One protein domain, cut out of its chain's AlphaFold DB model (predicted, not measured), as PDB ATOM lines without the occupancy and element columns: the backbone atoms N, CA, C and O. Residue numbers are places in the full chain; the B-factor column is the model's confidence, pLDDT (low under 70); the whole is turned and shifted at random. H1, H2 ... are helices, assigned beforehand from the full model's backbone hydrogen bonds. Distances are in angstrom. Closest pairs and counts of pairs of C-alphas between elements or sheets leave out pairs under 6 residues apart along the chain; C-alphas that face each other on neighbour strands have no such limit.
ATOM      1  N   VAL A   3      28.306   5.479 -52.102       95.75
ATOM      2  CA  VAL A   3      28.800   5.331 -53.486       95.75
ATOM      3  C   VAL A   3      29.680   6.506 -53.923       95.75
ATOM      4  O   VAL A   3      30.724   6.292 -54.532       95.75
ATOM      5  N   ALA A   4      29.296   7.744 -53.586       97.00
ATOM      6  CA  ALA A   4      30.096   8.924 -53.922       97.00
ATOM      7  C   ALA A   4      31.470   8.874 -53.240       97.00
ATOM      8  O   ALA A   4      32.482   9.025 -53.910       97.00
ATOM      9  N   ASN A   5      31.511   8.550 -51.941       97.56
ATOM     10  CA  ASN A   5      32.771   8.423 -51.209       97.56
ATOM     11  C   ASN A   5      33.677   7.324 -51.798       97.56
ATOM     12  O   ASN A   5      34.864   7.560 -51.995       97.56
ATOM     13  N   ALA A   6      33.121   6.155 -52.133       97.06
ATOM     14  CA  ALA A   6      33.881   5.083 -52.778       97.06
ATOM     15  C   ALA A   6      34.423   5.503 -54.154       97.06
ATOM     16  O   ALA A   6      35.571   5.223 -54.484       97.06
ATOM     17  N   THR A   7      33.621   6.235 -54.932       97.31
ATOM     18  CA  THR A   7      34.037   6.772 -56.235       97.31
ATOM     19  C   THR A   7      35.167   7.788 -56.090       97.31
ATOM     20  O   THR A   7      36.113   7.767 -56.875       97.31
ATOM     21  N   ASP A   8      35.095   8.667 -55.092       98.31
ATOM     22  CA  ASP A   8      36.134   9.668 -54.845       98.31
ATOM     23  C   ASP A   8      37.449   9.012 -54.407       98.31
ATOM     24  O   ASP A   8      38.504   9.382 -54.917       98.31
ATOM     25  N   ARG A   9      37.386   7.971 -53.565       97.94
ATOM     26  CA  ARG A   9      38.557   7.157 -53.194       97.94
ATOM     27  C   ARG A   9      39.163   6.407 -54.378       97.94
ATOM     28  O   ARG A   9      40.377   6.318 -54.499       97.94
ATOM     29  N   PHE A  10      38.337   5.885 -55.278       97.75
ATOM     30  CA  PHE A  10      38.838   5.263 -56.502       97.75
ATOM     31  C   PHE A  10      39.547   6.279 -57.403       97.75
ATOM     32  O   PHE A  10      40.621   6.005 -57.932       97.75
ATOM     33  N   ARG A  11      38.991   7.491 -57.532       97.38
ATOM     34  CA  ARG A  11      39.609   8.583 -58.303       97.38
ATOM     35  C   ARG A  11      40.930   9.070 -57.706       97.38
ATOM     36  O   ARG A  11      41.789   9.497 -58.474       97.38
ATOM     37  N   SER A  12      41.095   9.028 -56.384       98.00
ATOM     38  CA  SER A  12      42.362   9.367 -55.722       98.00
ATOM     39  C   SER A  12      43.391   8.230 -55.745       98.00
ATOM     40  O   SER A  12      44.555   8.477 -55.447       98.00
ATOM     41  N   GLY A  13      42.994   7.009 -56.127       97.38
ATOM     42  CA  GLY A  13      43.844   5.815 -56.075       97.38
ATOM     43  C   GLY A  13      43.867   5.114 -54.709       97.38
ATOM     44  O   GLY A  13      44.632   4.170 -54.531       97.38
ATOM     45  N   ASP A  14      43.019   5.534 -53.763       97.38
ATOM     46  CA  ASP A  14      42.901   4.983 -52.398       97.38
ATOM     47  C   ASP A  14      41.947   3.774 -52.292       97.38
ATOM     48  O   ASP A  14      41.656   3.277 -51.194       97.38
ATOM     49  N   ALA A  15      41.366   3.355 -53.413       96.62
ATOM     50  CA  ALA A  15      40.490   2.197 -53.537       96.62
ATOM     51  C   ALA A  15      40.626   1.608 -54.942       96.62
ATOM     52  O   ALA A  15      40.844   2.348 -55.906       96.62
ATOM     53  N   ASP A  16      40.468   0.294 -55.064       97.38
ATOM     54  CA  ASP A  16      40.440  -0.367 -56.366       97.38
ATOM     55  C   ASP A  16      39.009  -0.486 -56.929       97.38
ATOM     56  O   ASP A  16      38.024  -0.032 -56.339       97.38
ATOM     57  N   ALA A  17      38.880  -1.062 -58.125       96.44
ATOM     58  CA  ALA A  17      37.579  -1.226 -58.770       96.44
ATOM     59  C   ALA A  17      36.649  -2.203 -58.019       96.44
ATOM     60  O   ALA A  17      35.430  -2.040 -58.084       96.44
ATOM     61  N   PHE A  18      37.193  -3.192 -57.304       96.56
ATOM     62  CA  PHE A  18      36.415  -4.160 -56.528       96.56
ATOM     63  C   PHE A  18      35.874  -3.544 -55.238       96.56
ATOM     64  O   PHE A  18      34.742  -3.844 -54.853       96.56
ATOM     65  N   ASP A  19      36.626  -2.640 -54.609       96.06
ATOM     66  CA  ASP A  19      36.141  -1.852 -53.474       96.06
ATOM     67  C   ASP A  19      34.893  -1.043 -53.861       96.06
ATOM     68  O   ASP A  19      33.891  -1.026 -53.138       96.06
ATOM     69  N   VAL A  20      34.920  -0.397 -55.034       97.19
ATOM     70  CA  VAL A  20      33.768   0.352 -55.557       97.19
ATOM     71  C   VAL A  20      32.620  -0.582 -55.920       97.19
ATOM     72  O   VAL A  20      31.479  -0.307 -55.541       97.19
ATOM     73  N   ASP A  21      32.903  -1.683 -56.622       97.00
ATOM     74  CA  ASP A  21      31.895  -2.680 -56.996       97.00
ATOM     75  C   ASP A  21      31.157  -3.213 -55.763       97.00
ATOM     76  O   ASP A  21      29.928  -3.260 -55.752       97.00
ATOM     77  N   HIS A  22      31.871  -3.492 -54.669       95.94
ATOM     78  CA  HIS A  22      31.258  -3.947 -53.424       95.94
ATOM     79  C   HIS A  22      30.262  -2.926 -52.852       95.94
ATOM     80  O   HIS A  22      29.150  -3.283 -52.445       95.94
ATOM     81  N   VAL A  23      30.627  -1.640 -52.856       96.81
ATOM     82  CA  VAL A  23      29.762  -0.550 -52.377       96.81
ATOM     83  C   VAL A  23      28.547  -0.366 -53.290       96.81
ATOM     84  O   VAL A  23      27.428  -0.184 -52.799       96.81
ATOM     85  N   VAL A  24      28.730  -0.449 -54.610       96.50
ATOM     86  CA  VAL A  24      27.634  -0.390 -55.594       96.50
ATOM     87  C   VAL A  24      26.706  -1.597 -55.447       96.50
ATOM     88  O   VAL A  24      25.480  -1.451 -55.463       96.50
ATOM     89  N   PHE A  25      27.263  -2.783 -55.222       95.94
ATOM     90  CA  PHE A  25      26.501  -3.994 -54.969       95.94
ATOM     91  C   PHE A  25      25.658  -3.862 -53.697       95.94
ATOM     92  O   PHE A  25      24.454  -4.132 -53.734       95.94
ATOM     93  N   GLN A  26      26.227  -3.373 -52.593       96.81
ATOM     94  CA  GLN A  26      25.455  -3.119 -51.373       96.81
ATOM     95  C   GLN A  26      24.372  -2.051 -51.582       96.81
ATOM     96  O   GLN A  26      23.243  -2.238 -51.125       96.81
ATOM     97  N   TYR A  27      24.659  -0.984 -52.334       96.94
ATOM     98  CA  TYR A  27      23.654   0.015 -52.705       96.94
ATOM     99  C   TYR A  27      22.474  -0.610 -53.462       96.94
ATOM    100  O   TYR A  27      21.318  -0.376 -53.103       96.94
ATOM    101  N   SER A  28      22.750  -1.459 -54.458       96.69
ATOM    102  CA  SER A  28      21.707  -2.152 -55.229       96.69
ATOM    103  C   SER A  28      20.803  -3.007 -54.333       96.69
ATOM    104  O   SER A  28      19.583  -3.052 -54.512       96.69
ATOM    105  N   ARG A  29      21.382  -3.637 -53.305       96.88
ATOM    106  CA  ARG A  29      20.643  -4.433 -52.328       96.88
ATOM    107  C   ARG A  29      19.803  -3.577 -51.391       96.88
ATOM    108  O   ARG A  29      18.652  -3.927 -51.147       96.88
ATOM    109  N   ALA A  30      20.344  -2.467 -50.898       97.12
ATOM    110  CA  ALA A  30      19.598  -1.517 -50.079       97.12
ATOM    111  C   ALA A  30      18.384  -0.959 -50.843       97.12
ATOM    112  O   ALA A  30      17.264  -0.973 -50.332       97.12
ATOM    113  N   ALA A  31      18.586  -0.565 -52.104       96.69
ATOM    114  CA  ALA A  31      17.515  -0.104 -52.984       96.69
ATOM    115  C   ALA A  31      16.453  -1.190 -53.223       96.69
ATOM    116  O   ALA A  31      15.259  -0.899 -53.231       96.69
ATOM    117  N   LYS A  32      16.865  -2.459 -53.351       96.44
ATOM    118  CA  LYS A  32      15.937  -3.592 -53.467       96.44
ATOM    119  C   LYS A  32      15.072  -3.773 -52.216       96.44
ATOM    120  O   LYS A  32      13.892  -4.082 -52.352       96.44
ATOM    121  N   GLU A  33      15.628  -3.612 -51.017       95.81
ATOM    122  CA  GLU A  33      14.838  -3.701 -49.779       95.81
ATOM    123  C   GLU A  33      13.824  -2.558 -49.666       95.81
ATOM    124  O   GLU A  33      12.670  -2.813 -49.321       95.81
ATOM    125  N   LEU A  34      14.213  -1.336 -50.043       94.12
ATOM    126  CA  LEU A  34      13.281  -0.209 -50.133       94.12
ATOM    127  C   LEU A  34      12.158  -0.497 -51.139       94.12
ATOM    128  O   LEU A  34      10.986  -0.302 -50.830       94.12
ATOM    129  N   TRP A  35      12.498  -1.012 -52.323       94.12
ATOM    130  CA  TRP A  35      11.505  -1.349 -53.341       94.12
ATOM    131  C   TRP A  35      10.479  -2.366 -52.826       94.12
ATOM    132  O   TRP A  35       9.283  -2.156 -53.006       94.12
ATOM    133  N   LYS A  36      10.910  -3.426 -52.126       92.44
ATOM    134  CA  LYS A  36       9.988  -4.409 -51.522       92.44
ATOM    135  C   LYS A  36       9.023  -3.761 -50.532       92.44
ATOM    136  O   LYS A  36       7.841  -4.082 -50.530       92.44
ATOM    137  N   PHE A  37       9.532  -2.859 -49.697       91.19
ATOM    138  CA  PHE A  37       8.723  -2.151 -48.713       91.19
ATOM    139  C   PHE A  37       7.651  -1.289 -49.384       91.19
ATOM    140  O   PHE A  37       6.477  -1.408 -49.057       91.19
ATOM    141  N   CYS A  38       8.033  -0.499 -50.389       88.62
ATOM    142  CA  CYS A  38       7.094   0.353 -51.118       88.62
ATOM    143  C   CYS A  38       6.048  -0.426 -51.932       88.62
ATOM    144  O   CYS A  38       5.005   0.133 -52.247       88.62
ATOM    145  N   ASN A  39       6.323  -1.681 -52.295       88.56
ATOM    146  CA  ASN A  39       5.438  -2.516 -53.115       88.56
ATOM    147  C   ASN A  39       4.754  -3.627 -52.295       88.56
ATOM    148  O   ASN A  39       4.457  -4.691 -52.827       88.56
ATOM    149  N   THR A  40       4.545  -3.413 -50.993       85.44
ATOM    150  CA  THR A  40       3.739  -4.316 -50.158       85.44
ATOM    151  C   THR A  40       2.245  -4.019 -50.343       85.44
ATOM    152  O   THR A  40       1.863  -2.857 -50.440       85.44
ATOM    153  N   ASP A  41       1.395  -5.053 -50.345       80.62
ATOM    154  CA  ASP A  41      -0.039  -4.952 -50.688       80.62
ATOM    155  C   ASP A  41      -0.900  -4.133 -49.698       80.62
ATOM    156  O   ASP A  41      -2.061  -3.851 -49.982       80.62
ATOM    157  N   ASN A  42      -0.365  -3.751 -48.532       88.62
ATOM    158  CA  ASN A  42      -1.093  -3.019 -47.489       88.62
ATOM    159  C   ASN A  42      -0.536  -1.596 -47.337       88.62
ATOM    160  O   ASN A  42       0.406  -1.359 -46.578       88.62
ATOM    161  N   VAL A  43      -1.106  -0.659 -48.095       86.38
ATOM    162  CA  VAL A  43      -0.642   0.735 -48.183       86.38
ATOM    163  C   VAL A  43      -0.857   1.483 -46.867       86.38
ATOM    164  O   VAL A  43       0.005   2.265 -46.466       86.38
ATOM    165  N   GLU A  44      -1.959   1.221 -46.170       89.12
ATOM    166  CA  GLU A  44      -2.299   1.848 -44.891       89.12
ATOM    167  C   GLU A  44      -1.268   1.498 -43.812       89.12
ATOM    168  O   GLU A  44      -0.764   2.389 -43.129       89.12
ATOM    169  N   LEU A  45      -0.880   0.222 -43.725       87.06
ATOM    170  CA  LEU A  45       0.160  -0.238 -42.803       87.06
ATOM    171  C   LEU A  45       1.521   0.404 -43.112       87.06
ATOM    172  O   LEU A  45       2.257   0.775 -42.199       87.06
ATOM    173  N   ILE A  46       1.872   0.541 -44.393       89.31
ATOM    174  CA  ILE A  46       3.128   1.180 -44.808       89.31
ATOM    175  C   ILE A  46       3.125   2.674 -44.461       89.31
ATOM    176  O   ILE A  46       4.135   3.186 -43.977       89.31
ATOM    177  N   ALA A  47       2.007   3.373 -44.667       88.69
ATOM    178  CA  ALA A  47       1.868   4.784 -44.313       88.69
ATOM    179  C   ALA A  47       2.008   5.008 -42.798       88.69
ATOM    180  O   ALA A  47       2.748   5.902 -42.382       88.69
ATOM    181  N   GLU A  48       1.371   4.162 -41.983       89.12
ATOM    182  CA  GLU A  48       1.519   4.181 -40.523       89.12
ATOM    183  C   GLU A  48       2.975   3.928 -40.111       89.12
ATOM    184  O   GLU A  48       3.539   4.683 -39.321       89.12
ATOM    185  N   GLN A  49       3.638   2.932 -40.707       87.75
ATOM    186  CA  GLN A  49       5.050   2.647 -40.429       87.75
ATOM    187  C   GLN A  49       5.980   3.805 -40.802       87.75
ATOM    188  O   GLN A  49       6.933   4.067 -40.075       87.75
ATOM    189  N   ILE A  50       5.730   4.506 -41.908       88.44
ATOM    190  CA  ILE A  50       6.527   5.683 -42.286       88.44
ATOM    191  C   ILE A  50       6.357   6.817 -41.264       88.44
ATOM    192  O   ILE A  50       7.314   7.553 -41.025       88.44
ATOM    193  N   HIS A  51       5.163   6.967 -40.684       89.94
ATOM    194  CA  HIS A  51       4.854   8.047 -39.747       89.94
ATOM    195  C   HIS A  51       5.341   7.754 -38.319       89.94
ATOM    196  O   HIS A  51       5.928   8.623 -37.678       89.94
ATOM    197  N   GLU A  52       5.126   6.530 -37.833       90.62
ATOM    198  CA  GLU A  52       5.303   6.171 -36.419       90.62
ATOM    199  C   GLU A  52       6.617   5.429 -36.128       90.62
ATOM    200  O   GLU A  52       7.122   5.468 -35.003       90.62
ATOM    201  N   ALA A  53       7.188   4.719 -37.109       86.50
ATOM    202  CA  ALA A  53       8.360   3.888 -36.859       86.50
ATOM    203  C   ALA A  53       9.675   4.687 -36.947       86.50
ATOM    204  O   ALA A  53       9.792   5.654 -37.706       86.50
ATOM    205  N   PRO A  54      10.730   4.250 -36.233       90.88
ATOM    206  CA  PRO A  54      12.073   4.770 -36.443       90.88
ATOM    207  C   PRO A  54      12.508   4.651 -37.906       90.88
ATOM    208  O   PRO A  54      12.158   3.697 -38.605       90.88
ATOM    209  N   LYS A  55      13.346   5.594 -38.352       89.62
ATOM    210  CA  LYS A  55      13.894   5.594 -39.711       89.62
ATOM    211  C   LYS A  55      14.558   4.251 -40.025       89.62
ATOM    212  O   LYS A  55      15.500   3.843 -39.349       89.62
ATOM    213  N   ILE A  56      14.094   3.601 -41.090       92.00
ATOM    214  CA  ILE A  56      14.651   2.328 -41.546       92.00
ATOM    215  C   ILE A  56      16.036   2.574 -42.150       92.00
ATOM    216  O   ILE A  56      16.189   3.343 -43.104       92.00
ATOM    217  N   ASP A  57      17.042   1.882 -41.618       94.00
ATOM    218  CA  ASP A  57      18.358   1.818 -42.240       94.00
ATOM    219  C   ASP A  57      18.356   0.783 -43.374       94.00
ATOM    220  O   ASP A  57      18.568  -0.419 -43.188       94.00
ATOM    221  N   TRP A  58      18.091   1.267 -44.586       94.88
ATOM    222  CA  TRP A  58      18.108   0.443 -45.792       94.88
ATOM    223  C   TRP A  58      19.502  -0.094 -46.130       94.88
ATOM    224  O   TRP A  58      19.603  -1.155 -46.746       94.88
ATOM    225  N   TRP A  59      20.565   0.611 -45.734       95.81
ATOM    226  CA  TRP A  59      21.943   0.195 -45.988       95.81
ATOM    227  C   TRP A  59      22.295  -1.056 -45.182       95.81
ATOM    228  O   TRP A  59      22.788  -2.037 -45.750       95.81
ATOM    229  N   GLU A  60      21.950  -1.045 -43.894       94.94
ATOM    230  CA  GLU A  60      22.064  -2.189 -42.981       94.94
ATOM    231  C   GLU A  60      21.182  -3.354 -43.459       94.94
ATOM    232  O   GLU A  60      21.624  -4.498 -43.573       94.94
ATOM    233  N   ARG A  61      19.927  -3.070 -43.830       93.69
ATOM    234  CA  ARG A  61      18.976  -4.093 -44.305       93.69
ATOM    235  C   ARG A  61      19.438  -4.776 -45.594       93.69
ATOM    236  O   ARG A  61      19.200  -5.970 -45.795       93.69
ATOM    237  N   GLY A  62      20.108  -4.017 -46.458       93.94
ATOM    238  CA  GLY A  62      20.716  -4.487 -47.694       93.94
ATOM    239  C   GLY A  62      22.040  -5.230 -47.501       93.94
ATOM    240  O   GLY A  62      22.504  -5.841 -48.466       93.94
ATOM    241  N   ALA A  63      22.637  -5.231 -46.305       94.00
ATOM    242  CA  ALA A  63      23.974  -5.770 -46.085       94.00
ATOM    243  C   ALA A  63      24.087  -7.266 -46.463       94.00
ATOM    244  O   ALA A  63      23.155  -8.064 -46.256       94.00
TER     245      ALA A  63
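AT A GLANCE: This is residues 3 to 63 of the 69 residues of an uncharacterized protein of Nocardioides exalbidus (UniProt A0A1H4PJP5). One long helix, H2, makes the long axis of a rod-like outline, and H1 folds back beside its first part as a helical hairpin. Beyond the other end of H2, H3 turns steeply away, with residues 39 to 45 and 48 to 55 sticking out, and the chain then returns so that the short H4 packs on the middle of H2. The printed part has 61 residues, with four named helices in the order H1, H2, H3, H4 and no named strand; the class is all helix. The whole is only just loose, close to extended, with a radius of gyration of the C-alphas of 15.5 A and spans of 48 by 19 by 14 A.

HOW THE PARTS SIT: H2, residues 17 to 38, touches H1, residues 3 to 12, with its residues 17 to 27 alone. The closest C-alphas of this hairpin, those of Ala 6 and Val 20, are 5.5 A apart, and the helices run opposite ways at a shallow tilt of 10 degrees. H2 touches H4, residues 58 to 61, with its residues 26 to 34 alone; the closest C-alphas, those of Ala 30 and Trp 58, are 4.9 A apart. H3, residues 43 to 52, is close to H2 but not clearly touching, with the closest C-alphas, those of Cys 38 and Ile 46, 7.5 A apart. H2 and H3 stand at a steep tilt of 66 degrees, opposite ways. H1 is apart from H3 and H4, and H3 is apart from H4. In H1, H2 and H3 every O i to N i+4 pair is within hydrogen-bond range; H4 is too short for such a pair, and its one O i to N i+3 pair is not within range.

IN THESE COORDINATES: H2 is 31.5 A long from C-alpha 17 at (37.579, -1.226, -58.770) to C-alpha 38 at (7.094, 0.353, -51.118). H1 and H3 are each 14.3 A long, and H1 begins at C-alpha 3 at (28.800, 5.331, -53.486). H4 is 4.9 A long and ends at C-alpha 61 at (18.976, -4.093, -44.305).

THE WHOLE: The two C-alphas farthest apart, those of Gly 13 and Glu 44, are 47.6 A apart. The printed part has no cut, and its three links are tight. The mean pLDDT of the printed part is 93.7, and no printed residue is under 70.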